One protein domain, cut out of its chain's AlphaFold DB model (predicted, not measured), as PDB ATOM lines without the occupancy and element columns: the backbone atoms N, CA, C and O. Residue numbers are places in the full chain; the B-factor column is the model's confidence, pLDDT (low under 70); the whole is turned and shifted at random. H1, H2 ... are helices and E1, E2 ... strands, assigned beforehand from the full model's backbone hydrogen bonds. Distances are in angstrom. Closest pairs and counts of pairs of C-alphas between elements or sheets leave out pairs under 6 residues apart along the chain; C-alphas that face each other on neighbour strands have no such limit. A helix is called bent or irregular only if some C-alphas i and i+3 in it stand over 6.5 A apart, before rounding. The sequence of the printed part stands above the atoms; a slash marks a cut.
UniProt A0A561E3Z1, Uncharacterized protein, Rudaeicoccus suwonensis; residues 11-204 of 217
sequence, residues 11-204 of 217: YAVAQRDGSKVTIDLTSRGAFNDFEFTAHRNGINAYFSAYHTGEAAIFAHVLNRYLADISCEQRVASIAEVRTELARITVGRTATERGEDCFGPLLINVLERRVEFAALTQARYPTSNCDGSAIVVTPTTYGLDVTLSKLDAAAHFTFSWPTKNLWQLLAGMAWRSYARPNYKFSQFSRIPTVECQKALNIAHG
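AT A GLANCE: This is residues 11 to 204 of the 217 residues of an uncharacterized protein of Rudaeicoccus suwonensis (UniProt A0A561E3Z1). Two four-stranded sheets, E1 to E4 and E5 to E8, are partly face to face with their strands crossed, and H1 and H5 pack on both. On the side away from the sheets H2, H3 and H6 add a further set of helices, while short H4 packs near the last turns of H1. The printed part has 194 residues with six named helices and eight named strands, which follow along the chain as E1 E2 E3 E4 H1 H2 H3 H4 E5 E6 E7 E8 H5 H6; the sheets have the orders E1 E2 E3 E4 and E5 E6 E7 E8, all antiparallel, and the class is mixed, helices and strands. The whole is compact, with a radius of gyration of the C-alphas of 15.8 A and spans of 41 by 39 by 29 A.

IN THESE COORDINATES: The first sheet has E1, residues 11 to 14, from C-alpha 11 at (311.614, 295.823, 403.651); E2, 20 to 24; E3, 34 to 40, 20.1 A; and E4, 43 to 49, 19.6 A. The second has E5, 122 to 125; E6, 133 to 138; E7, 142 to 148, 18.7 A; and E8, 156 to 161. The helices are H1, 51 to 66, 23.9 A; H2, 71 to 88, 26.4 A; H3, 102 to 110; H4, 115 to 119; H5, 162 to 174, 19.5 A; and H6, 192 to 202, ending at C-alpha 202 (312.803, 301.178, 380.745). H5 is irregular: C-alphas 163 and 166 are 7.6 A apart.

HOW THE PARTS SIT: Each sheet is a meander, each strand the antiparallel neighbour of the one before; N 38 and O 45 of E3 and E4 are 2.8 A apart, and N 135 and O 146 of E6 and E7 2.8 A. The sheets form a sandwich, two sheets face to face, their strands at 79 degrees. H1 has a height over the sheet of 9.4 A on E5 to E8. H1 and H5 touch, closest C-alphas Tyr 65 and Leu 165, 5.9 A, opposite ways at a shallow tilt of 34 degrees, only just short of steep. H2 touches H5 at Leu 85 and Ala 170, C-alphas 4.9 A apart. H3 touches H6, closest C-alphas Gly 103 and Glu 194, 6.6 A. H4 touches residues 60 to 64 of H1, closest C-alphas Arg 64 and Ala 118, 4.8 A. H1, H5 and H6 form an up and down bundle, each helix running against the one before. Every O i to N i+4 pair is within hydrogen-bond range in H3 and H6; H1 has 11 of 12, H2 12 of 14, H5 6 of 9, and H4 0 of 1, with 1 of 2 O i to N i+3 pairs.

THE WHOLE: The two farthest C-alphas, Ala 153 and Asn 181, are 45.9 A apart. The printed part has no cut; the links H2 to H3 and H5 to H6 are long. Mean pLDDT of the printed part is 82.8, with 33 residues under 70, among them 103 to 119.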
ATOM      1  N   TYR A  11     311.848 297.124 404.272       95.69
ATOM      2  CA  TYR A  11     311.614 295.823 403.651       95.69
ATOM      3  C   TYR A  11     312.307 294.701 404.418       95.69
ATOM      4  O   TYR A  11     313.504 294.760 404.688       95.69
ATOM      5  N   ALA A  12     311.571 293.630 404.717       96.00
ATOM      6  CA  ALA A  12     312.155 292.380 405.194       96.00
ATOM      7  C   ALA A  12     312.546 291.509 403.990       96.00
ATOM      8  O   ALA A  12     311.700 290.867 403.364       96.00
ATOM      9  N   VAL A  13     313.835 291.483 403.665       96.50
ATOM     10  CA  VAL A  13     314.385 290.795 402.496       96.50
ATOM     11  C   VAL A  13     314.862 289.399 402.896       96.50
ATOM     12  O   VAL A  13     315.800 289.242 403.683       96.50
ATOM     13  N   ALA A  14     314.214 288.371 402.348       95.25
ATOM     14  CA  ALA A  14     314.642 286.985 402.523       95.25
ATOM     15  C   ALA A  14     316.007 286.750 401.859       95.25
ATOM     16  O   ALA A  14     316.254 287.244 400.762       95.25
ATOM     17  N   GLN A  15     316.875 286.007 402.539       95.00
ATOM     18  CA  GLN A  15     318.220 285.652 402.090       95.00
ATOM     19  C   GLN A  15     318.259 284.205 401.571       95.00
ATOM     20  O   GLN A  15     317.324 283.427 401.777       95.00
ATOM     21  N   ARG A  16     319.352 283.821 400.897       93.12
ATOM     22  CA  ARG A  16     319.521 282.468 400.319       93.12
ATOM     23  C   ARG A  16     319.565 281.356 401.368       93.12
ATOM     24  O   ARG A  16     319.133 280.246 401.091       93.12
ATOM     25  N   ASP A  17     320.075 281.663 402.555       92.69
ATOM     26  CA  ASP A  17     320.167 280.751 403.700       92.69
ATOM     27  C   ASP A  17     318.856 280.658 404.508       92.69
ATOM     28  O   ASP A  17     318.814 280.020 405.557       92.69
ATOM     29  N   GLY A  18     317.783 281.312 404.045       92.12
ATOM     30  CA  GLY A  18     316.495 281.377 404.734       92.12
ATOM     31  C   GLY A  18     316.419 282.435 405.839       92.12
ATOM     32  O   GLY A  18     315.333 282.671 406.374       92.12
ATOM     33  N   SER A  19     317.525 283.116 406.160       94.75
ATOM     34  CA  SER A  19     317.516 284.251 407.084       94.75
ATOM     35  C   SER A  19     316.818 285.473 406.472       94.75
ATOM     36  O   SER A  19     316.448 285.501 405.294       94.75
ATOM     37  N   LYS A  20     316.603 286.509 407.288       96.25
ATOM     38  CA  LYS A  20     316.021 287.782 406.851       96.25
ATOM     39  C   LYS A  20     316.952 288.931 407.199       96.25
ATOM     40  O   LYS A  20     317.523 288.970 408.286       96.25
ATOM     41  N   VAL A  21     317.048 289.884 406.282       97.00
ATOM     42  CA  VAL A  21     317.688 291.182 406.502       97.00
ATOM     43  C   VAL A  21     316.597 292.237 406.410       97.00
ATOM     44  O   VAL A  21     315.800 292.218 405.477       97.00
ATOM     45  N   THR A  22     316.530 293.142 407.379       97.44
ATOM     46  CA  THR A  22     315.648 294.312 407.283       97.44
ATOM     47  C   THR A  22     316.416 295.439 406.616       97.44
ATOM     48  O   THR A  22     317.497 295.782 407.085       97.44
ATOM     49  N   ILE A  23     315.883 295.994 405.531       96.31
ATOM     50  CA  ILE A  23     316.453 297.140 404.827       96.31
ATOM     51  C   ILE A  23     315.559 298.350 405.065       96.31
ATOM     52  O   ILE A  23     314.385 298.318 404.708       96.31
ATOM     53  N   ASP A  24     316.118 299.402 405.648       95.00
ATOM     54  CA  ASP A  24     315.446 300.667 405.924       95.00
ATOM     55  C   ASP A  24     316.018 301.770 405.024       95.00
ATOM     56  O   ASP A  24     317.170 302.182 405.178       95.00
ATOM     57  N   LEU A  25     315.206 302.238 404.071       92.69
ATOM     58  CA  LEU A  25     315.555 303.310 403.129       92.69
ATOM     59  C   LEU A  25     315.122 304.705 403.619       92.69
ATOM     60  O   LEU A  25     315.198 305.674 402.861       92.69
ATOM     61  N   THR A  26     314.656 304.827 404.866       90.38
ATOM     62  CA  THR A  26     314.238 306.105 405.466       90.38
ATOM     63  C   THR A  26     315.395 306.913 406.054       90.38
ATOM     64  O   THR A  26     315.218 308.095 406.364       90.38
ATOM     65  N   SER A  27     316.580 306.307 406.168       84.75
ATOM     66  CA  SER A  27     317.792 306.967 406.650       84.75
ATOM     67  C   SER A  27     318.233 308.102 405.716       84.75
ATOM     68  O   SER A  27     318.224 307.995 404.483       84.75
ATOM     69  N   ARG A  28     318.633 309.225 406.321       76.69
ATOM     70  CA  ARG A  28     319.294 310.329 405.617       76.69
ATOM     71  C   ARG A  28     320.793 310.235 405.860       76.69
ATOM     72  O   ARG A  28     321.207 310.191 407.017       76.69
ATOM     73  N   GLY A  29     321.575 310.253 404.786       73.31
ATOM     74  CA  GLY A  29     323.022 310.366 404.896       73.31
ATOM     75  C   GLY A  29     323.448 311.764 405.321       73.31
ATOM     76  O   GLY A  29     322.653 312.717 405.319       73.31
ATOM     77  N   ALA A  30     324.734 311.905 405.643       71.81
ATOM     78  CA  ALA A  30     325.355 313.219 405.744       71.81
ATOM     79  C   ALA A  30     325.084 314.010 404.452       71.81
ATOM     80  O   ALA A  30     325.104 313.457 403.357       71.81
ATOM     81  N   PHE A  31     324.755 315.295 404.587       70.62
ATOM     82  CA  PHE A  31     324.411 316.163 403.454       70.62
ATOM     83  C   PHE A  31     323.294 315.627 402.532       70.62
ATOM     84  O   PHE A  31     323.263 315.971 401.352       70.62
ATOM     85  N   ASN A  32     322.347 314.845 403.068       69.88
ATOM     86  CA  ASN A  32     321.221 314.260 402.325       69.88
ATOM     87  C   ASN A  32     321.644 313.242 401.248       69.88
ATOM     88  O   ASN A  32     320.939 313.064 400.254       69.88
ATOM     89  N   ASP A  33     322.788 312.582 401.445       73.94
ATOM     90  CA  ASP A  33     323.271 311.518 400.565       73.94
ATOM     91  C   ASP A  33     322.401 310.261 400.615       73.94
ATOM     92  O   ASP A  33     321.552 310.082 401.504       73.94
ATOM     93  N   PHE A  34     322.618 309.378 399.634       79.19
ATOM     94  CA  PHE A  34     321.993 308.066 399.610       79.19
ATOM     95  C   PHE A  34     322.493 307.204 400.737       79.19
ATOM     96  O   PHE A  34     323.540 306.587 400.610       79.19
ATOM     97  N   GLU A  35     321.700 307.134 401.799       88.62
ATOM     98  CA  GLU A  35     321.935 306.259 402.926       88.62
ATOM     99  C   GLU A  35     320.753 305.322 403.137       88.62
ATOM    100  O   GLU A  35     319.589 305.722 403.049       88.62
ATOM    101  N   PHE A  36     321.069 304.072 403.447       91.69
ATOM    102  CA  PHE A  36     320.117 303.107 403.962       91.69
ATOM    103  C   PHE A  36     320.784 302.203 404.993       91.69
ATOM    104  O   PHE A  36     322.008 302.029 405.016       91.69
ATOM    105  N   THR A  37     319.968 301.615 405.858       93.81
ATOM    106  CA  THR A  37     320.443 300.724 406.915       93.81
ATOM    107  C   THR A  37     320.013 299.296 406.617       93.81
ATOM    108  O   THR A  37     318.853 299.042 406.306       93.81
ATOM    109  N   ALA A  38     320.943 298.352 406.728       94.88
ATOM    110  CA  ALA A  38     320.650 296.927 406.719       94.88
ATOM    111  C   ALA A  38     320.831 296.357 408.129       94.88
ATOM    112  O   ALA A  38     321.886 296.526 408.737       94.88
ATOM    113  N   HIS A  39     319.818 295.659 408.631       94.75
ATOM    114  CA  HIS A  39     319.819 295.042 409.951       94.75
ATOM    115  C   HIS A  39     319.667 293.520 409.848       94.75
ATOM    116  O   HIS A  39     318.710 293.016 409.250       94.75
ATOM    117  N   ARG A  40     320.598 292.777 410.460       94.31
ATOM    118  CA  ARG A  40     320.559 291.309 410.573       94.31
ATOM    119  C   ARG A  40     321.169 290.868 411.896       94.31
ATOM    120  O   ARG A  40     322.304 291.222 412.185       94.31
ATOM    121  N   ASN A  41     320.451 290.042 412.658       90.62
ATOM    122  CA  ASN A  41     320.947 289.411 413.890       90.62
ATOM    123  C   ASN A  41     321.580 290.404 414.891       90.62
ATOM    124  O   ASN A  41     322.635 290.126 415.453       90.62
ATOM    125  N   GLY A  42     320.971 291.581 415.078       87.62
ATOM    126  CA  GLY A  42     321.478 292.625 415.979       87.62
ATOM    127  C   GLY A  42     322.614 293.480 415.403       87.62
ATOM    128  O   GLY A  42     323.072 294.406 416.065       87.62
ATOM    129  N   ILE A  43     323.062 293.203 414.176       89.44
ATOM    130  CA  ILE A  43     324.087 293.981 413.476       89.44
ATOM    131  C   ILE A  43     323.402 294.982 412.549       89.44
ATOM    132  O   ILE A  43     322.620 294.582 411.684       89.44
ATOM    133  N   ASN A  44     323.747 296.262 412.702       91.00
ATOM    134  CA  ASN A  44     323.378 297.340 411.784       91.00
ATOM    135  C   ASN A  44     324.561 297.682 410.875       91.00
ATOM    136  O   ASN A  44     325.660 297.961 411.355       91.00
ATOM    137  N   ALA A  45     324.321 297.701 409.570       91.25
ATOM    138  CA  ALA A  45     325.258 298.186 408.568       91.25
ATOM    139  C   ALA A  45     324.666 299.397 407.844       91.25
ATOM    140  O   ALA A  45     323.520 299.364 407.399       91.25
ATOM    141  N   TYR A  46     325.463 300.455 407.723       90.38
ATOM    142  CA  TYR A  46     325.079 301.709 407.078       90.38
ATOM    143  C   TYR A  46     325.712 301.767 405.696       90.38
ATOM    144  O   TYR A  46     326.936 301.743 405.557       90.38
ATOM    145  N   PHE A  47     324.869 301.812 404.678       91.12
ATOM    146  CA  PHE A  47     325.273 301.911 403.289       91.12
ATOM    147  C   PHE A  47     325.041 303.345 402.859       91.12
ATOM    148  O   PHE A  47     323.891 303.723 402.673       91.12
ATOM    149  N   SER A  48     326.113 304.120 402.714       88.81
ATOM    150  CA  SER A  48     326.030 305.499 402.241       88.81
ATOM    151  C   SER A  48     326.815 305.665 400.947       88.81
ATOM    152  O   SER A  48     328.009 305.385 400.948       88.81
ATOM    153  N   ALA A  49     326.182 306.080 399.851       82.75
ATOM    154  CA  ALA A  49     326.835 306.358 398.573       82.75
ATOM    155  C   ALA A  49     327.027 307.867 398.380       82.75
ATOM    156  O   ALA A  49     326.101 308.645 398.602       82.75
ATOM    157  N   TYR A  50     328.206 308.265 397.893       76.25
ATOM    158  CA  TYR A  50     328.439 309.639 397.435       76.25
ATOM    159  C   TYR A  50     327.514 309.997 396.256       76.25
ATOM    160  O   TYR A  50     327.073 309.099 395.543       76.25
ATOM    161  N   HIS A  51     327.243 311.286 396.014       73.25
ATOM    162  CA  HIS A  51     326.184 311.797 395.118       73.25
ATOM    163  C   HIS A  51     326.032 311.044 393.779       73.25
ATOM    164  O   HIS A  51     324.938 310.624 393.408       73.25
ATOM    165  N   THR A  52     327.133 310.823 393.053       71.50
ATOM    166  CA  THR A  52     327.131 310.109 391.758       71.50
ATOM    167  C   THR A  52     326.922 308.597 391.896       71.50
ATOM    168  O   THR A  52     326.449 307.941 390.967       71.50
ATOM    169  N   GLY A  53     327.239 308.040 393.062       79.88
ATOM    170  CA  GLY A  53     327.002 306.650 393.426       79.88
ATOM    171  C   GLY A  53     325.520 306.315 393.567       79.88
ATOM    172  O   GLY A  53     325.121 305.253 393.102       79.88
ATOM    173  N   GLU A  54     324.681 307.210 394.109       82.69
ATOM    174  CA  GLU A  54     323.222 306.988 394.182       82.69
ATOM    175  C   GLU A  54     322.639 306.734 392.786       82.69
ATOM    176  O   GLU A  54     321.945 305.742 392.550       82.69
ATOM    177  N   ALA A  55     323.000 307.611 391.846       81.12
ATOM    178  CA  ALA A  55     322.557 307.552 390.463       81.12
ATOM    179  C   ALA A  55     322.942 306.228 389.795       81.12
ATOM    180  O   ALA A  55     322.117 305.541 389.188       81.12
ATOM    181  N   ALA A  56     324.215 305.862 389.942       82.75
ATOM    182  CA  ALA A  56     324.768 304.674 389.325       82.75
ATOM    183  C   ALA A  56     324.231 303.381 389.959       82.75
ATOM    184  O   ALA A  56     323.998 302.415 389.234       82.75
ATOM    185  N   ILE A  57     323.980 303.362 391.274       87.12
ATOM    186  CA  ILE A  57     323.340 302.228 391.957       87.12
ATOM    187  C   ILE A  57     321.907 302.056 391.454       87.12
ATOM    188  O   ILE A  57     321.535 300.940 391.104       87.12
ATOM    189  N   PHE A  58     321.116 303.133 391.354       88.44
ATOM    190  CA  PHE A  58     319.734 303.047 390.865       88.44
ATOM    191  C   PHE A  58     319.683 302.414 389.473       88.44
ATOM    192  O   PHE A  58     318.925 301.476 389.227       88.44
ATOM    193  N   ALA A  59     320.539 302.894 388.572       84.12
ATOM    194  CA  ALA A  59     320.599 302.396 387.208       84.12
ATOM    195  C   ALA A  59     321.108 300.941 387.136       84.12
ATOM    196  O   ALA A  59     320.594 300.151 386.348       84.12
ATOM    197  N   HIS A  60     322.050 300.548 388.000       86.06
ATOM    198  CA  HIS A  60     322.512 299.160 388.113       86.06
ATOM    199  C   HIS A  60     321.385 298.225 388.576       86.06
ATOM    200  O   HIS A  60     321.161 297.174 387.973       86.06
ATOM    201  N   VAL A  61     320.635 298.619 389.611       90.12
ATOM    202  CA  VAL A  61     319.479 297.857 390.111       90.12
ATOM    203  C   VAL A  61     318.420 297.722 389.015       90.12
ATOM    204  O   VAL A  61     317.907 296.623 388.798       90.12
ATOM    205  N   LEU A  62     318.123 298.810 388.296       87.88
ATOM    206  CA  LEU A  62     317.144 298.820 387.208       87.88
ATOM    207  C   LEU A  62     317.568 297.880 386.078       87.88
ATOM    208  O   LEU A  62     316.789 297.025 385.664       87.88
ATOM    209  N   ASN A  63     318.824 297.965 385.641       83.75
ATOM    210  CA  ASN A  63     319.362 297.082 384.611       83.75
ATOM    211  C   ASN A  63     319.328 295.612 385.040       83.75
ATOM    212  O   ASN A  63     318.926 294.763 384.245       83.75
ATOM    213  N   ARG A  64     319.666 295.291 386.297       86.69
ATOM    214  CA  ARG A  64     319.565 293.913 386.800       86.69
ATOM    215  C   ARG A  64     318.125 293.409 386.809       86.69
ATOM    216  O   ARG A  64     317.897 292.268 386.414       86.69
ATOM    217  N   TYR A  65     317.178 294.231 387.262       88.75
ATOM    218  CA  TYR A  65     315.761 293.863 387.342       88.75
ATOM    219  C   TYR A  65     315.172 293.526 385.965       88.75
ATOM    220  O   TYR A  65     314.309 292.659 385.865       88.75
ATOM    221  N   LEU A  66     315.687 294.154 384.905       85.25
ATOM    222  CA  LEU A  66     315.194 293.996 383.535       85.25
ATOM    223  C   LEU A  66     316.048 293.062 382.656       85.25
ATOM    224  O   LEU A  66     315.699 292.855 381.493       85.25
ATOM    225  N   ALA A  67     317.161 292.530 383.176       82.25
ATOM    226  CA  ALA A  67     318.171 291.819 382.384       82.25
ATOM    227  C   ALA A  67     317.640 290.543 381.705       82.25
ATOM    228  O   ALA A  67     318.006 290.263 380.569       82.25
ATOM    229  N   ASP A  68     316.749 289.814 382.384       78.50
ATOM    230  CA  ASP A  68     316.329 288.460 381.993       78.50
ATOM    231  C   ASP A  68     314.842 288.378 381.591       78.50
ATOM    232  O   ASP A  68     314.267 287.290 381.558       78.50
ATOM    233  N   ILE A  69     314.196 289.518 381.316       81.31
ATOM    234  CA  ILE A  69     312.758 289.578 381.007       81.31
ATOM    235  C   ILE A  69     312.490 290.110 379.594       81.31
ATOM    236  O   ILE A  69     313.204 290.979 379.080       81.31
ATOM    237  N   SER A  70     311.434 289.590 378.961       79.25
ATOM    238  CA  SER A  70     310.999 290.015 377.627       79.25
ATOM    239  C   SER A  70     310.533 291.473 377.625       79.25
ATOM    240  O   SER A  70     310.175 292.030 378.662       79.25
ATOM    241  N   CYS A  71     310.487 292.102 376.446       74.69
ATOM    242  CA  CYS A  71     309.981 293.472 376.311       74.69
ATOM    243  C   CYS A  71     308.553 293.621 376.876       74.69
ATOM    244  O   CYS A  71     308.264 294.575 377.591       74.69
ATOM    245  N   GLU A  72     307.691 292.633 376.634       76.94
ATOM    246  CA  GLU A  72     306.318 292.584 377.152       76.94
ATOM    247  C   GLU A  72     306.287 292.496 378.687       76.94
ATOM    248  O   GLU A  72     305.484 293.162 379.338       76.94
ATOM    249  N   GLN A  73     307.203 291.728 379.284       83.00
ATOM    250  CA  GLN A  73     307.318 291.596 380.738       83.00
ATOM    251  C   GLN A  73     307.833 292.877 381.408       83.00
ATOM    252  O   GLN A  73     307.452 293.155 382.545       83.00
ATOM    253  N   ARG A  74     308.631 293.704 380.711       82.25
ATOM    254  CA  ARG A  74     309.124 294.986 381.254       82.25
ATOM    255  C   ARG A  74     307.991 295.923 381.644       82.25
ATOM    256  O   ARG A  74     308.094 296.591 382.668       82.25
ATOM    257  N   VAL A  75     306.909 295.954 380.869       82.94
ATOM    258  CA  VAL A  75     305.725 296.775 381.168       82.94
ATOM    259  C   VAL A  75     305.149 296.407 382.536       82.94
ATOM    260  O   VAL A  75     305.001 297.276 383.396       82.94
ATOM    261  N   ALA A  76     304.904 295.114 382.769       86.00
ATOM    262  CA  ALA A  76     304.392 294.621 384.045       86.00
ATOM    263  C   ALA A  76     305.371 294.896 385.199       86.00
ATOM    264  O   ALA A  76     304.970 295.419 386.235       86.00
ATOM    265  N   SER A  77     306.665 294.644 384.995       87.44
ATOM    266  CA  SER A  77     307.708 294.901 385.994       87.44
ATOM    267  C   SER A  77     307.809 296.377 386.394       87.44
ATOM    268  O   SER A  77     307.905 296.718 387.573       87.44
ATOM    269  N   ILE A  78     307.734 297.301 385.437       89.69
ATOM    270  CA  ILE A  78     307.731 298.734 385.753       89.69
ATOM    271  C   ILE A  78     306.413 299.155 386.421       89.69
ATOM    272  O   ILE A  78     306.424 300.029 387.292       89.69
ATOM    273  N   ALA A  79     305.286 298.526 386.080       89.88
ATOM    274  CA  ALA A  79     304.020 298.758 386.773       89.88
ATOM    275  C   ALA A  79     304.077 298.332 388.254       89.88
ATOM    276  O   ALA A  79     303.520 299.039 389.097       89.88
ATOM    277  N   GLU A  80     304.800 297.260 388.600       92.06
ATOM    278  CA  GLU A  80     305.050 296.864 389.999       92.06
ATOM    279  C   GLU A  80     305.797 297.964 390.765       92.06
ATOM    280  O   GLU A  80     305.354 298.388 391.836       92.06
ATOM    281  N   VAL A  81     306.878 298.502 390.181       94.12
ATOM    282  CA  VAL A  81     307.644 299.613 390.777       94.12
ATOM    283  C   VAL A  81     306.746 300.826 391.017       94.12
ATOM    284  O   VAL A  81     306.790 301.427 392.088       94.12
ATOM    285  N   ARG A  82     305.913 301.192 390.034       93.62
ATOM    286  CA  ARG A  82     305.008 302.350 390.130       93.62
ATOM    287  C   ARG A  82     303.919 302.155 391.173       93.62
ATOM    288  O   ARG A  82     303.642 303.085 391.924       93.62
ATOM    289  N   THR A  83     303.329 300.965 391.220       94.38
ATOM    290  CA  THR A  83     302.290 300.612 392.193       94.38
ATOM    291  C   THR A  83     302.841 300.728 393.607       94.38
ATOM    292  O   THR A  83     302.240 301.380 394.462       94.38
ATOM    293  N   GLU A  84     304.030 300.173 393.838       95.19
ATOM    294  CA  GLU A  84     304.689 300.288 395.130       95.19
ATOM    295  C   GLU A  84     305.041 301.733 395.458       95.19
ATOM    296  O   GLU A  84     304.747 302.200 396.556       95.19
ATOM    297  N   LEU A  85     305.616 302.463 394.500       94.00
ATOM    298  CA  LEU A  85     305.996 303.857 394.682       94.00
ATOM    299  C   LEU A  85     304.789 304.725 395.053       94.00
ATOM    300  O   LEU A  85     304.893 305.533 395.973       94.00
ATOM    301  N   ALA A  86     303.641 304.540 394.399       92.31
ATOM    302  CA  ALA A  86     302.403 305.240 394.734       92.31
ATOM    303  C   ALA A  86     301.949 304.924 396.168       92.31
ATOM    304  O   ALA A  86     301.605 305.832 396.925       92.31
ATOM    305  N   ARG A  87     302.043 303.654 396.579       93.38
ATOM    306  CA  ARG A  87     301.690 303.199 397.931       93.38
ATOM    307  C   ARG A  87     302.568 303.832 399.018       93.38
ATOM    308  O   ARG A  87     302.055 304.227 400.061       93.38
ATOM    309  N   ILE A  88     303.881 303.942 398.799       92.88
ATOM    310  CA  ILE A  88     304.828 304.473 399.805       92.88
ATOM    311  C   ILE A  88     304.976 306.005 399.762       92.88
ATOM    312  O   ILE A  88     305.481 306.611 400.711       92.88
ATOM    313  N   THR A  89     304.514 306.666 398.697       91.38
ATOM    314  CA  THR A  89     304.590 308.133 398.540       91.38
ATOM    315  C   THR A  89     303.286 308.873 398.842       91.38
ATOM    316  O   THR A  89     303.236 310.088 398.663       91.38
ATOM    317  N   VAL A  90     302.258 308.200 399.376       90.50
ATOM    318  CA  VAL A  90     301.012 308.851 399.827       90.50
ATOM    319  C   VAL A  90     301.325 310.072 400.702       90.50
ATOM    320  O   VAL A  90     302.117 309.999 401.645       90.50
ATOM    321  N   GLY A  91     300.732 311.217 400.358       86.38
ATOM    322  CA  GLY A  91     300.944 312.478 401.071       86.38
ATOM    323  C   GLY A  91     302.324 313.115 400.867       86.38
ATOM    324  O   GLY A  91     302.726 313.940 401.684       86.38
ATOM    325  N   ARG A  92     303.070 312.748 399.818       88.19
ATOM    326  CA  ARG A  92     304.347 313.378 399.439       88.19
ATOM    327  C   ARG A  92     304.251 314.099 398.100       88.19
ATOM    328  O   ARG A  92     303.383 313.810 397.284       88.19
ATOM    329  N   THR A  93     305.166 315.034 397.871       88.50
ATOM    330  CA  THR A  93     305.230 315.832 396.643       88.50
ATOM    331  C   THR A  93     306.421 315.397 395.797       88.50
ATOM    332  O   THR A  93     307.527 315.223 396.315       88.50
ATOM    333  N   ALA A  94     306.193 315.220 394.496       87.69
ATOM    334  CA  ALA A  94     307.265 314.985 393.536       87.69
ATOM    335  C   ALA A  94     308.222 316.185 393.505       87.69
ATOM    336  O   ALA A  94     307.793 317.337 393.573       87.69
ATOM    337  N   THR A  95     309.520 315.920 393.403       84.88
ATOM    338  CA  THR A  95     310.535 316.973 393.300       84.88
ATOM    339  C   THR A  95     311.002 317.151 391.862       84.88
ATOM    340  O   THR A  95     311.136 316.192 391.102       84.88
ATOM    341  N   GLU A  96     311.268 318.402 391.500       75.62
ATOM    342  CA  GLU A  96     311.692 318.804 390.150       75.62
ATOM    343  C   GLU A  96     313.131 319.340 390.126       75.62
ATOM    344  O   GLU A  96     313.669 319.618 389.061       75.62
ATOM    345  N   ARG A  97     313.761 319.517 391.296       66.31
ATOM    346  CA  ARG A  97     315.111 320.079 391.436       66.31
ATOM    347  C   ARG A  97     316.022 319.105 392.169       66.31
ATOM    348  O   ARG A  97     315.671 318.643 393.253       66.31
ATOM    349  N   GLY A  98     317.181 318.837 391.583       67.31
ATOM    350  CA  GLY A  98     318.260 318.043 392.165       67.31
ATOM    351  C   GLY A  98     319.614 318.632 391.790       67.31
ATOM    352  O   GLY A  98     319.679 319.690 391.172       67.31
ATOM    353  N   GLU A  99     320.690 317.967 392.185       60.09
ATOM    354  CA  GLU A  99     322.043 318.539 392.139       60.09
ATOM    355  C   GLU A  99     322.785 318.367 390.794       60.09
ATOM    356  O   GLU A  99     324.000 318.490 390.747       60.09
ATOM    357  N   ASP A 100     322.057 318.116 389.700       55.47
ATOM    358  CA  ASP A 100     322.573 317.986 388.326       55.47
ATOM    359  C   ASP A 100     323.713 316.968 388.150       55.47
ATOM    360  O   ASP A 100     324.885 317.315 388.125       55.47
ATOM    361  N   CYS A 101     323.363 315.693 387.945       60.62
ATOM    362  CA  CYS A 101     324.263 314.658 387.392       60.62
ATOM    363  C   CYS A 101     323.514 313.418 386.861       60.62
ATOM    364  O   CYS A 101     324.098 312.612 386.140       60.62
ATOM    365  N   PHE A 102     322.233 313.232 387.208       71.19
ATOM    366  CA  PHE A 102     321.507 312.006 386.866       71.19
ATOM    367  C   PHE A 102     321.153 311.914 385.379       71.19
ATOM    368  O   PHE A 102     321.420 310.879 384.792       71.19
ATOM    369  N   GLY A 103     320.646 312.974 384.739       68.12
ATOM    370  CA  GLY A 103     320.208 312.933 383.333       68.12
ATOM    371  C   GLY A 103     321.273 312.425 382.338       68.12
ATOM    372  O   GLY A 103     321.012 311.470 381.603       68.12
ATOM    373  N   PRO A 104     322.507 312.973 382.331       67.56
ATOM    374  CA  PRO A 104     323.590 312.461 381.483       67.56
ATOM    375  C   PRO A 104     324.043 311.032 381.832       67.56
ATOM    376  O   PRO A 104     324.426 310.271 380.939       67.56
ATOM    377  N   LEU A 105     324.008 310.645 383.114       65.12
ATOM    378  CA  LEU A 105     324.298 309.272 383.553       65.12
ATOM    379  C   LEU A 105     323.187 308.309 383.121       65.12
ATOM    380  O   LEU A 105     323.467 307.197 382.688       65.12
ATOM    381  N   LEU A 106     321.938 308.756 383.179       69.12
ATOM    382  CA  LEU A 106     320.750 307.997 382.835       69.12
ATOM    383  C   LEU A 106     320.735 307.629 381.354       69.12
ATOM    384  O   LEU A 106     320.547 306.466 381.014       69.12
ATOM    385  N   ILE A 107     321.013 308.604 380.488       63.53
ATOM    386  CA  ILE A 107     321.154 308.408 379.042       63.53
ATOM    387  C   ILE A 107     322.284 307.413 378.746       63.53
ATOM    388  O   ILE A 107     322.093 306.430 378.034       63.53
ATOM    389  N   ASN A 108     323.456 307.592 379.359       60.88
ATOM    390  CA  ASN A 108     324.584 306.691 379.129       60.88
ATOM    391  C   ASN A 108     324.379 305.272 379.681       60.88
ATOM    392  O   ASN A 108     325.032 304.359 379.186       60.88
ATOM    393  N   VAL A 109     323.525 305.068 380.687       58.12
ATOM    394  CA  VAL A 109     323.303 303.748 381.304       58.12
ATOM    395  C   VAL A 109     322.062 303.032 380.754       58.12
ATOM    396  O   VAL A 109     322.045 301.801 380.747       58.12
ATOM    397  N   LEU A 110     321.049 303.768 380.279       62.19
ATOM    398  CA  LEU A 110     319.822 303.202 379.703       62.19
ATOM    399  C   LEU A 110     319.810 303.172 378.167       62.19
ATOM    400  O   LEU A 110     319.243 302.239 377.601       62.19
ATOM    401  N   GLU A 111     320.416 304.150 377.478       56.97
ATOM    402  CA  GLU A 111     320.413 304.209 376.001       56.97
ATOM    403  C   GLU A 111     321.613 303.491 375.380       56.97
ATOM    404  O   GLU A 111     321.469 302.779 374.382       56.97
ATOM    405  N   ARG A 112     322.804 303.600 375.987       52.22
ATOM    406  CA  ARG A 112     323.870 302.646 375.674       52.22
ATOM    407  C   ARG A 112     323.491 301.367 376.391       52.22
ATOM    408  O   ARG A 112     323.463 301.339 377.614       52.22
ATOM    409  N   ARG A 113     323.176 300.316 375.635       49.16
ATOM    410  CA  ARG A 113     322.957 298.964 376.158       49.16
ATOM    411  C   ARG A 113     324.218 298.503 376.887       49.16
ATOM    412  O   ARG A 113     325.057 297.817 376.309       49.16
ATOM    413  N   VAL A 114     324.394 298.892 378.145       48.09
ATOM    414  CA  VAL A 114     325.464 298.357 378.975       48.09
ATOM    415  C   VAL A 114     324.974 297.003 379.478       48.09
ATOM    416  O   VAL A 114     324.708 296.815 380.660       48.09
ATOM    417  N   GLU A 115     324.888 296.036 378.558       48.56
ATOM    418  CA  GLU A 115     324.845 294.601 378.879       48.56
ATOM    419  C   GLU A 115     325.954 294.264 379.899       48.56
ATOM    420  O   GLU A 115     325.778 293.425 380.773       48.56
ATOM    421  N   PHE A 116     327.050 295.029 379.889       45.94
ATOM    422  CA  PHE A 116     328.125 294.975 380.875       45.94
ATOM    423  C   PHE A 116     327.721 295.343 382.317       45.94
ATOM    424  O   PHE A 116     328.197 294.699 383.243       45.94
ATOM    425  N   ALA A 117     326.862 296.337 382.560       51.94
ATOM    426  CA  ALA A 117     326.566 296.811 383.917       51.94
ATOM    427  C   ALA A 117     325.586 295.884 384.641       51.94
ATOM    428  O   ALA A 117     325.666 295.750 385.853       51.94
ATOM    429  N   ALA A 118     324.698 295.207 383.906       56.53
ATOM    430  CA  ALA A 118     323.788 294.212 384.475       56.53
ATOM    431  C   ALA A 118     324.488 292.894 384.856       56.53
ATOM    432  O   ALA A 118     323.925 292.103 385.613       56.53
ATOM    433  N   LEU A 119     325.683 292.646 384.305       61.03
ATOM    434  CA  LEU A 119     326.394 291.366 384.392       61.03
ATOM    435  C   LEU A 119     327.715 291.443 385.163       61.03
ATOM    436  O   LEU A 119     328.300 290.404 385.466       61.03
ATOM    437  N   THR A 120     328.204 292.641 385.481       77.00
ATOM    438  CA  THR A 120     329.497 292.812 386.149       77.00
ATOM    439  C   THR A 120     329.347 293.458 387.512       77.00
ATOM    440  O   THR A 120     328.465 294.277 387.759       77.00
ATOM    441  N   GLN A 121     330.233 293.067 388.423       88.50
ATOM    442  CA  GLN A 121     330.348 293.696 389.727       88.50
ATOM    443  C   GLN A 121     330.707 295.179 389.570       88.50
ATOM    444  O   GLN A 121     331.669 295.520 388.881       88.50
ATOM    445  N   ALA A 122     329.995 296.045 390.286       86.69
ATOM    446  CA  ALA A 122     330.301 297.464 390.391       86.69
ATOM    447  C   ALA A 122     330.703 297.839 391.822       86.69
ATOM    448  O   ALA A 122     330.210 297.269 392.796       86.69
ATOM    449  N   ARG A 123     331.606 298.813 391.950       88.81
ATOM    450  CA  ARG A 123     332.087 299.336 393.234       88.81
ATOM    451  C   ARG A 123     331.846 300.840 393.293       88.81
ATOM    452  O   ARG A 123     332.324 301.569 392.429       88.81
ATOM    453  N   TYR A 124     331.154 301.289 394.334       87.50
ATOM    454  CA  TYR A 124     330.783 302.683 394.563       87.50
ATOM    455  C   TYR A 124     331.397 303.171 395.878       87.50
ATOM    456  O   TYR A 124     331.097 302.585 396.919       87.50
ATOM    457  N   PRO A 125     332.256 304.205 395.874       87.38
ATOM    458  CA  PRO A 125     332.799 304.777 397.104       87.38
ATOM    459  C   PRO A 125     331.690 305.240 398.053       87.38
ATOM    460  O   PRO A 125     330.667 305.770 397.602       87.38
ATOM    461  N   THR A 126     331.890 305.055 399.358       87.19
ATOM    462  CA  THR A 126     330.959 305.611 400.341       87.19
ATOM    463  C   THR A 126     331.188 307.100 400.574       87.19
ATOM    464  O   THR A 126     332.255 307.636 400.276       87.19
ATOM    465  N   SER A 127     330.192 307.779 401.149       82.75
ATOM    466  CA  SER A 127     330.290 309.202 401.516       82.75
ATOM    467  C   SER A 127     331.300 309.491 402.638       82.75
ATOM    468  O   SER A 127     331.660 310.643 402.855       82.75
ATOM    469  N   ASN A 128     331.738 308.475 403.387       76.69
ATOM    470  CA  ASN A 128     332.504 308.664 404.623       76.69
ATOM    471  C   ASN A 128     334.006 308.876 404.395       76.69
ATOM    472  O   ASN A 128     334.733 309.091 405.362       76.69
ATOM    473  N   CYS A 129     334.478 308.803 403.145       71.88
ATOM    474  CA  CYS A 129     335.891 308.950 402.775       71.88
ATOM    475  C   CYS A 129     336.854 308.034 403.566       71.88
ATOM    476  O   CYS A 129     338.051 308.301 403.627       71.88
ATOM    477  N   ASP A 130     336.360 306.936 404.145       80.31
ATOM    478  CA  ASP A 130     337.106 305.995 404.997       80.31
ATOM    479  C   ASP A 130     337.671 304.799 404.204       80.31
ATOM    480  O   ASP A 130     337.997 303.755 404.764       80.31
ATOM    481  N   GLY A 131     337.725 304.916 402.874       81.56
ATOM    482  CA  GLY A 131     338.113 303.825 401.979       81.56
ATOM    483  C   GLY A 131     337.060 302.717 401.835       81.56
ATOM    484  O   GLY A 131     337.303 301.721 401.144       81.56
ATOM    485  N   SER A 132     335.882 302.856 402.452       87.75
ATOM    486  CA  SER A 132     334.792 301.907 402.246       87.75
ATOM    487  C   SER A 132     334.063 302.128 400.919       87.75
ATOM    488  O   SER A 132     334.082 303.204 400.318       87.75
ATOM    489  N   ALA A 133     333.434 301.065 400.430       90.12
ATOM    490  CA  ALA A 133     332.640 301.081 399.217       90.12
ATOM    491  C   ALA A 133     331.426 300.162 399.338       90.12
ATOM    492  O   ALA A 133     331.481 299.098 399.961       90.12
ATOM    493  N   ILE A 134     330.356 300.547 398.654       91.81
ATOM    494  CA  ILE A 134     329.228 299.683 398.345       91.81
ATOM    495  C   ILE A 134     329.596 298.902 397.087       91.81
ATOM    496  O   ILE A 134     329.835 299.476 396.027       91.81
ATOM    497  N   VAL A 135     329.667 297.584 397.208       92.06
ATOM    498  CA  VAL A 135     329.894 296.675 396.087       92.06
ATOM    499  C   VAL A 135     328.563 296.039 395.724       92.06
ATOM    500  O   VAL A 135     327.904 295.451 396.578       92.06
ATOM    501  N   VAL A 136     328.175 296.182 394.465       91.88
ATOM    502  CA  VAL A 136     326.948 295.630 393.901       91.88
ATOM    503  C   VAL A 136     327.340 294.538 392.914       91.88
ATOM    504  O   VAL A 136     328.035 294.812 391.935       91.88
ATOM    505  N   THR A 137     326.915 293.307 393.179       92.62
ATOM    506  CA  THR A 137     327.292 292.125 392.399       92.62
ATOM    507  C   THR A 137     326.039 291.413 391.886       92.62
ATOM    508  O   THR A 137     325.288 290.839 392.680       92.62
ATOM    509  N   PRO A 138     325.793 291.416 390.566       90.50
ATOM    510  CA  PRO A 138     324.768 290.583 389.948       90.50
ATOM    511  C   PRO A 138     324.987 289.096 390.245       90.50
ATOM    512  O   PRO A 138     326.103 288.590 390.163       90.50
ATOM    513  N   THR A 139     323.914 288.375 390.567       90.62
ATOM    514  CA  THR A 139     323.924 286.922 390.802       90.62
ATOM    515  C   THR A 139     322.694 286.265 390.192       90.62
ATOM    516  O   THR A 139     321.704 286.931 389.894       90.62
ATOM    517  N   THR A 140     322.698 284.939 390.068       88.06
ATOM    518  CA  THR A 140     321.517 284.175 389.619       88.06
ATOM    519  C   THR A 140     320.311 284.337 390.549       88.06
ATOM    520  O   THR A 140     319.175 284.303 390.091       88.06
ATOM    521  N   TYR A 141     320.539 284.565 391.846       90.44
ATOM    522  CA  TYR A 141     319.477 284.826 392.822       90.44
ATOM    523  C   TYR A 141     318.905 286.249 392.717       90.44
ATOM    524  O   TYR A 141     317.734 286.470 393.027       90.44
ATOM    525  N   GLY A 142     319.736 287.211 392.312       91.69
ATOM    526  CA  GLY A 142     319.380 288.619 392.198       91.69
ATOM    527  C   GLY A 142     320.593 289.525 392.288       91.69
ATOM    528  O   GLY A 142     321.436 289.501 391.392       91.69
ATOM    529  N   LEU A 143     320.676 290.336 393.339       93.69
ATOM    530  CA  LEU A 143     321.717 291.345 393.510       93.69
ATOM    531  C   LEU A 143     322.330 291.256 394.907       93.69
ATOM    532  O   LEU A 143     321.633 291.468 395.897       93.69
ATOM    533  N   ASP A 144     323.621 290.956 394.989       95.25
ATOM    534  CA  ASP A 144     324.358 291.005 396.249       95.25
ATOM    535  C   ASP A 144     324.864 292.428 396.471       95.25
ATOM    536  O   ASP A 144     325.452 293.039 395.581       95.25
ATOM    537  N   VAL A 145     324.622 292.961 397.664       94.94
ATOM    538  CA  VAL A 145     325.047 294.297 398.070       94.94
ATOM    539  C   VAL A 145     325.928 294.148 399.300       94.94
ATOM    540  O   VAL A 145     325.506 293.640 400.341       94.94
ATOM    541  N   THR A 146     327.184 294.557 399.155       94.50
ATOM    542  CA  THR A 146     328.228 294.370 400.161       94.50
ATOM    543  C   THR A 146     328.803 295.707 400.587       94.50
ATOM    544  O   THR A 146     329.257 296.484 399.752       94.50
ATOM    545  N   LEU A 147     328.846 295.954 401.893       92.88
ATOM    546  CA  LEU A 147     329.644 297.031 402.461       92.88
ATOM    547  C   LEU A 147     331.075 296.519 402.651       92.88
ATOM    548  O   LEU A 147     331.367 295.773 403.590       92.88
ATOM    549  N   SER A 148     331.953 296.896 401.726       88.19
ATOM    550  CA  SER A 148     333.371 296.536 401.718       88.19
ATOM    551  C   SER A 148     334.182 297.657 402.360       88.19
ATOM    552  O   SER A 148     334.117 298.796 401.907       88.19
ATOM    553  N   LYS A 149     334.974 297.349 403.387       83.75
ATOM    554  CA  LYS A 149     335.970 298.269 403.957       83.75
ATOM    555  C   LYS A 149     337.359 297.715 403.656       83.75
ATOM    556  O   LYS A 149     337.553 296.516 403.838       83.75
ATOM    557  N   LEU A 150     338.274 298.566 403.182       69.56
ATOM    558  CA  LEU A 150     339.624 298.179 402.741       69.56
ATOM    559  C   LEU A 150     340.386 297.349 403.790       69.56
ATOM    560  O   LEU A 150     341.012 296.362 403.423       69.56
ATOM    561  N   ASP A 151     340.225 297.676 405.077       65.38
ATOM    562  CA  ASP A 151     340.990 297.060 406.173       65.38
ATOM    563  C   ASP A 151     340.144 296.203 407.137       65.38
ATOM    564  O   ASP A 151     340.597 295.848 408.226       65.38
ATOM    565  N   ALA A 152     338.893 295.872 406.789       66.12
ATOM    566  CA  ALA A 152     338.038 295.074 407.672       66.12
ATOM    567  C   ALA A 152     338.045 293.589 407.293       66.12
ATOM    568  O   ALA A 152     337.686 293.226 406.177       66.12
ATOM    569  N   ALA A 153     338.331 292.728 408.275       57.72
ATOM    570  CA  ALA A 153     338.214 291.271 408.149       57.72
ATOM    571  C   ALA A 153     336.765 290.785 407.935       57.72
ATOM    572  O   ALA A 153     336.547 289.656 407.504       57.72
ATOM    573  N   ALA A 154     335.771 291.625 408.244       66.31
ATOM    574  CA  ALA A 154     334.358 291.316 408.086       66.31
ATOM    575  C   ALA A 154     333.675 292.335 407.165       66.31
ATOM    576  O   ALA A 154     333.756 293.548 407.373       66.31
ATOM    577  N   HIS A 155     332.960 291.825 406.166       84.75
ATOM    578  CA  HIS A 155     332.075 292.599 405.302       84.75
ATOM    579  C   HIS A 155     330.616 292.303 405.659       84.75
ATOM    580  O   HIS A 155     330.280 291.183 406.052       84.75
ATOM    581  N   PHE A 156     329.734 293.294 405.509       91.56
ATOM    582  CA  PHE A 156     328.296 293.056 405.608       91.56
ATOM    583  C   PHE A 156     327.726 292.883 404.205       91.56
ATOM    584  O   PHE A 156     327.678 293.842 403.437       91.56
ATOM    585  N   THR A 157     327.273 291.671 403.898       94.12
ATOM    586  CA  THR A 157     326.631 291.335 402.623       94.12
ATOM    587  C   THR A 157     325.200 290.875 402.853       94.12
ATOM    588  O   THR A 157     324.928 290.066 403.752       94.12
ATOM    589  N   PHE A 158     324.303 291.363 402.002       95.19
ATOM    590  CA  PHE A 158     322.955 290.835 401.837       95.19
ATOM    591  C   PHE A 158     322.634 290.654 400.351       95.19
ATOM    592  O   PHE A 158     323.242 291.287 399.490       95.19
ATOM    593  N   SER A 159     321.657 289.801 400.067       95.75
ATOM    594  CA  SER A 159     321.157 289.537 398.722       95.75
ATOM    595  C   SER A 159     319.731 290.055 398.580       95.75
ATOM    596  O   SER A 159     318.880 289.768 399.425       95.75
ATOM    597  N   TRP A 160     319.449 290.761 397.489       95.62
ATOM    598  CA  TRP A 160     318.096 291.110 397.068       95.62
ATOM    599  C   TRP A 160     317.637 290.156 395.957       95.62
ATOM    600  O   TRP A 160     318.293 290.103 394.918       95.62
ATOM    601  N   PRO A 161     316.540 289.397 396.127       94.50
ATOM    602  CA  PRO A 161     316.051 288.488 395.090       94.50
ATOM    603  C   PRO A 161     315.596 289.242 393.837       94.50
ATOM    604  O   PRO A 161     314.903 290.251 393.976       94.50
ATOM    605  N   THR A 162     315.863 288.720 392.631       91.69
ATOM    606  CA  THR A 162     315.444 289.363 391.362       91.69
ATOM    607  C   THR A 162     313.960 289.724 391.367       91.69
ATOM    608  O   THR A 162     313.594 290.861 391.080       91.69
ATOM    609  N   LYS A 163     313.111 288.782 391.801       91.12
ATOM    610  CA  LYS A 163     311.648 288.940 391.885       91.12
ATOM    611  C   LYS A 163     311.167 290.077 392.796       91.12
ATOM    612  O   LYS A 163     310.003 290.445 392.733       91.12
ATOM    613  N   ASN A 164     312.040 290.603 393.655       94.38
ATOM    614  CA  ASN A 164     311.718 291.656 394.611       94.38
ATOM    615  C   ASN A 164     312.489 292.955 394.335       94.38
ATOM    616  O   ASN A 164     312.330 293.903 395.100       94.38
ATOM    617  N   LEU A 165     313.339 293.036 393.299       94.06
ATOM    618  CA  LEU A 165     314.158 294.234 393.038       94.06
ATOM    619  C   LEU A 165     313.316 295.497 392.794       94.06
ATOM    620  O   LEU A 165     313.790 296.602 393.058       94.06
ATOM    621  N   TRP A 166     312.052 295.349 392.391       94.81
ATOM    622  CA  TRP A 166     311.104 296.461 392.298       94.81
ATOM    623  C   TRP A 166     310.917 297.213 393.621       94.81
ATOM    624  O   TRP A 166     310.764 298.431 393.602       94.81
ATOM    625  N   GLN A 167     310.992 296.525 394.767       95.56
ATOM    626  CA  GLN A 167     310.899 297.143 396.096       95.56
ATOM    627  C   GLN A 167     312.082 298.076 396.358       95.56
ATOM    628  O   GLN A 167     311.904 299.182 396.868       95.56
ATOM    629  N   LEU A 168     313.288 297.647 395.970       94.88
ATOM    630  CA  LEU A 168     314.490 298.467 396.085       94.88
ATOM    631  C   LEU A 168     314.388 299.692 395.174       94.88
ATOM    632  O   LEU A 168     314.602 300.805 395.640       94.88
ATOM    633  N   LEU A 169     313.980 299.513 393.913       93.81
ATOM    634  CA  LEU A 169     313.769 300.623 392.975       93.81
ATOM    635  C   LEU A 169     312.738 301.629 393.492       93.81
ATOM    636  O   LEU A 169     313.001 302.832 393.491       93.81
ATOM    637  N   ALA A 170     311.588 301.148 393.970       94.88
ATOM    638  CA  ALA A 170     310.547 301.996 394.533       94.88
ATOM    639  C   ALA A 170     311.042 302.727 395.787       94.88
ATOM    640  O   ALA A 170     310.834 303.930 395.921       94.88
ATOM    641  N   GLY A 171     311.752 302.039 396.682       94.06
ATOM    642  CA  GLY A 171     312.303 302.649 397.888       94.06
ATOM    643  C   GLY A 171     313.408 303.675 397.606       94.06
ATOM    644  O   GLY A 171     313.428 304.722 398.245       94.06
ATOM    645  N   MET A 172     314.269 303.445 396.610       91.81
ATOM    646  CA  MET A 172     315.235 304.449 396.144       91.81
ATOM    647  C   MET A 172     314.518 305.664 395.541       91.81
ATOM    648  O   MET A 172     314.799 306.798 395.925       91.81
ATOM    649  N   ALA A 173     313.529 305.446 394.668       91.12
ATOM    650  CA  ALA A 173     312.750 306.524 394.063       91.12
ATOM    651  C   ALA A 173     311.927 307.309 395.099       91.12
ATOM    652  O   ALA A 173     311.803 308.525 394.976       91.12
ATOM    653  N   TRP A 174     311.410 306.666 396.150       92.31
ATOM    654  CA  TRP A 174     310.688 307.324 397.247       92.31
ATOM    655  C   TRP A 174     311.518 308.415 397.924       92.31
ATOM    656  O   TRP A 174     310.967 309.447 398.307       92.31
ATOM    657  N   ARG A 175     312.844 308.240 398.016       87.69
ATOM    658  CA  ARG A 175     313.746 309.238 398.614       87.69
ATOM    659  C   ARG A 175     313.755 310.537 397.818       87.69
ATOM    660  O   ARG A 175     314.024 311.584 398.391       87.69
ATOM    661  N   SER A 176     313.404 310.511 396.532       87.75
ATOM    662  CA  SER A 176     313.230 311.722 395.723       87.75
ATOM    663  C   SER A 176     311.956 312.506 396.060       87.75
ATOM    664  O   SER A 176     311.869 313.677 395.708       87.75
ATOM    665  N   TYR A 177     310.976 311.920 396.755       88.12
ATOM    666  CA  TYR A 177     309.731 312.607 397.105       88.12
ATOM    667  C   TYR A 177     309.888 313.405 398.399       88.12
ATOM    668  O   TYR A 177     310.315 312.891 399.438       88.12
ATOM    669  N   ALA A 178     309.478 314.668 398.354       83.31
ATOM    670  CA  ALA A 178     309.558 315.580 399.479       83.31
ATOM    671  C   ALA A 178     308.287 315.555 400.336       83.31
ATOM    672  O   ALA A 178     307.222 315.087 399.927       83.31
ATOM    673  N   ARG A 179     308.391 316.105 401.550       79.81
ATOM    674  CA  ARG A 179     307.204 316.438 402.347       79.81
ATOM    675  C   ARG A 179     306.344 317.467 401.595       79.81
ATOM    676  O   ARG A 179     306.905 318.255 400.828       79.81
ATOM    677  N   PRO A 180     305.023 317.519 401.848       74.19
ATOM    678  CA  PRO A 180     304.165 318.557 401.289       74.19
ATOM    679  C   PRO A 180     304.775 319.947 401.479       74.19
ATOM    680  O   PRO A 180     305.294 320.252 402.555       74.19
ATOM    681  N   ASN A 181     304.700 320.779 400.439       67.44
ATOM    682  CA  ASN A 181     305.206 322.160 400.401       67.44
ATOM    683  C   ASN A 181     306.736 322.328 400.316       67.44
ATOM    684  O   ASN A 181     307.224 323.457 400.374       67.44
ATOM    685  N   TYR A 182     307.500 321.251 400.117       69.94
ATOM    686  CA  TYR A 182     308.931 321.329 399.815       69.94
ATOM    687  C   TYR A 182     309.194 321.038 398.336       69.94
ATOM    688  O   TYR A 182     308.728 320.041 397.796       69.94
ATOM    689  N   LYS A 183     309.987 321.896 397.683       67.75
ATOM    690  CA  LYS A 183     310.419 321.711 396.282       67.75
ATOM    691  C   LYS A 183     311.703 320.881 396.136       67.75
ATOM    692  O   LYS A 183     312.127 320.613 395.016       67.75
ATOM    693  N   PHE A 184     312.325 320.505 397.255       68.19
ATOM    694  CA  PHE A 184     313.574 319.745 397.323       68.19
ATOM    695  C   PHE A 184     313.426 318.595 398.320       68.19
ATOM    696  O   PHE A 184     312.842 318.781 399.394       68.19
ATOM    697  N   SER A 185     313.955 317.419 397.980       72.25
ATOM    698  CA  SER A 185     313.962 316.291 398.907       72.25
ATOM    699  C   SER A 185     315.141 316.400 399.864       72.25
ATOM    700  O   SER A 185     316.287 316.475 399.450       72.25
ATOM    701  N   GLN A 186     314.872 316.318 401.165       70.75
ATOM    702  CA  GLN A 186     315.929 316.204 402.176       70.75
ATOM    703  C   GLN A 186     316.584 314.815 402.204       70.75
ATOM    704  O   GLN A 186     317.480 314.589 403.005       70.75
ATOM    705  N   PHE A 187     316.111 313.864 401.399       73.38
ATOM    706  CA  PHE A 187     316.622 312.497 401.405       73.38
ATOM    707  C   PHE A 187     317.395 312.143 400.139       73.38
ATOM    708  O   PHE A 187     318.138 311.179 400.172       73.38
ATOM    709  N   SER A 188     317.235 312.877 399.039       75.19
ATOM    710  CA  SER A 188     317.819 312.507 397.746       75.19
ATOM    711  C   SER A 188     318.346 313.729 397.021       75.19
ATOM    712  O   SER A 188     317.721 314.792 397.050       75.19
ATOM    713  N   ARG A 189     319.454 313.539 396.304       77.19
ATOM    714  CA  ARG A 189     319.998 314.526 395.361       77.19
ATOM    715  C   ARG A 189     319.487 314.316 393.934       77.19
ATOM    716  O   ARG A 189     319.682 315.184 393.082       77.19
ATOM    717  N   ILE A 190     318.785 313.207 393.687       81.62
ATOM    718  CA  ILE A 190     318.086 312.900 392.436       81.62
ATOM    719  C   ILE A 190     316.626 313.363 392.552       81.62
ATOM    720  O   ILE A 190     315.937 312.951 393.497       81.62
ATOM    721  N   PRO A 191     316.127 314.193 391.621       84.69
ATOM    722  CA  PRO A 191     314.742 314.637 391.640       84.69
ATOM    723  C   PRO A 191     313.799 313.545 391.118       84.69
ATOM    724  O   PRO A 191     314.182 312.682 390.327       84.69
ATOM    725  N   THR A 192     312.529 313.600 391.521       86.69
ATOM    726  CA  THR A 192     311.520 312.595 391.145       86.69
ATOM    727  C   THR A 192     311.362 312.459 389.637       86.69
ATOM    728  O   THR A 192     311.213 311.345 389.136       86.69
ATOM    729  N   VAL A 193     311.422 313.573 388.907       85.38
ATOM    730  CA  VAL A 193     311.284 313.591 387.442       85.38
ATOM    731  C   VAL A 193     312.331 312.724 386.739       85.38
ATOM    732  O   VAL A 193     312.012 312.039 385.772       85.38
ATOM    733  N   GLU A 194     313.546 312.665 387.276       85.06
ATOM    734  CA  GLU A 194     314.656 311.892 386.719       85.06
ATOM    735  C   GLU A 194     314.488 310.388 386.985       85.06
ATOM    736  O   GLU A 194     314.637 309.567 386.076       85.06
ATOM    737  N   CYS A 195     314.058 310.008 388.196       85.88
ATOM    738  CA  CYS A 195     313.664 308.625 388.481       85.88
ATOM    739  C   CYS A 195     312.496 308.177 387.585       85.88
ATOM    740  O   CYS A 195     312.488 307.051 387.089       85.88
ATOM    741  N   GLN A 196     311.511 309.047 387.346       87.00
ATOM    742  CA  GLN A 196     310.372 308.729 386.481       87.00
ATOM    743  C   GLN A 196     310.775 308.607 385.010       87.00
ATOM    744  O   GLN A 196     310.317 307.686 384.332       87.00
ATOM    745  N   LYS A 197     311.674 309.473 384.528       84.50
ATOM    746  CA  LYS A 197     312.262 309.377 383.186       84.50
ATOM    747  C   LYS A 197     312.973 308.037 382.990       84.50
ATOM    748  O   LYS A 197     312.733 307.367 381.988       84.50
ATOM    749  N   ALA A 198     313.744 307.587 383.983       83.31
ATOM    750  CA  ALA A 198     314.400 306.279 383.966       83.31
ATOM    751  C   ALA A 198     313.410 305.125 383.761       83.31
ATOM    752  O   ALA A 198     313.592 304.267 382.896       83.31
ATOM    753  N   LEU A 199     312.332 305.132 384.549       85.12
ATOM    754  CA  LEU A 199     311.289 304.114 384.488       85.12
ATOM    755  C   LEU A 199     310.501 304.175 383.169       85.12
ATOM    756  O   LEU A 199     310.087 303.133 382.671       85.12
ATOM    757  N   ASN A 200     310.298 305.361 382.587       83.56
ATOM    758  CA  ASN A 200     309.633 305.526 381.286       83.56
ATOM    759  C   ASN A 200     310.461 304.928 380.142       83.56
ATOM    760  O   ASN A 200     309.927 304.162 379.338       83.56
ATOM    761  N   ILE A 201     311.764 305.224 380.108       79.00
ATOM    762  CA  ILE A 201     312.690 304.660 379.116       79.00
ATOM    763  C   ILE A 201     312.709 303.131 379.238       79.00
ATOM    764  O   ILE A 201     312.544 302.420 378.247       79.00
ATOM    765  N   ALA A 202     312.823 302.613 380.465       78.62
ATOM    766  CA  ALA A 202     312.803 301.178 380.745       78.62
ATOM    767  C   ALA A 202     311.491 300.477 380.345       78.62
ATOM    768  O   ALA A 202     311.512 299.323 379.916       78.62
ATOM    769  N   HIS A 203     310.358 301.176 380.458       75.38
ATOM    770  CA  HIS A 203     309.043 300.706 380.016       75.38
ATOM    771  C   HIS A 203     308.922 300.626 378.481       75.38
ATOM    772  O   HIS A 203     307.964 300.050 377.973       75.38
ATOM    773  N   GLY A 204     309.868 301.195 377.723       66.62
ATOM    774  CA  GLY A 204     309.810 301.253 376.260       66.62
ATOM    775  C   GLY A 204     308.986 302.424 375.720       66.62
ATOM    776  O   GLY A 204     308.617 302.423 374.547       66.62
TER     777      GLY A 204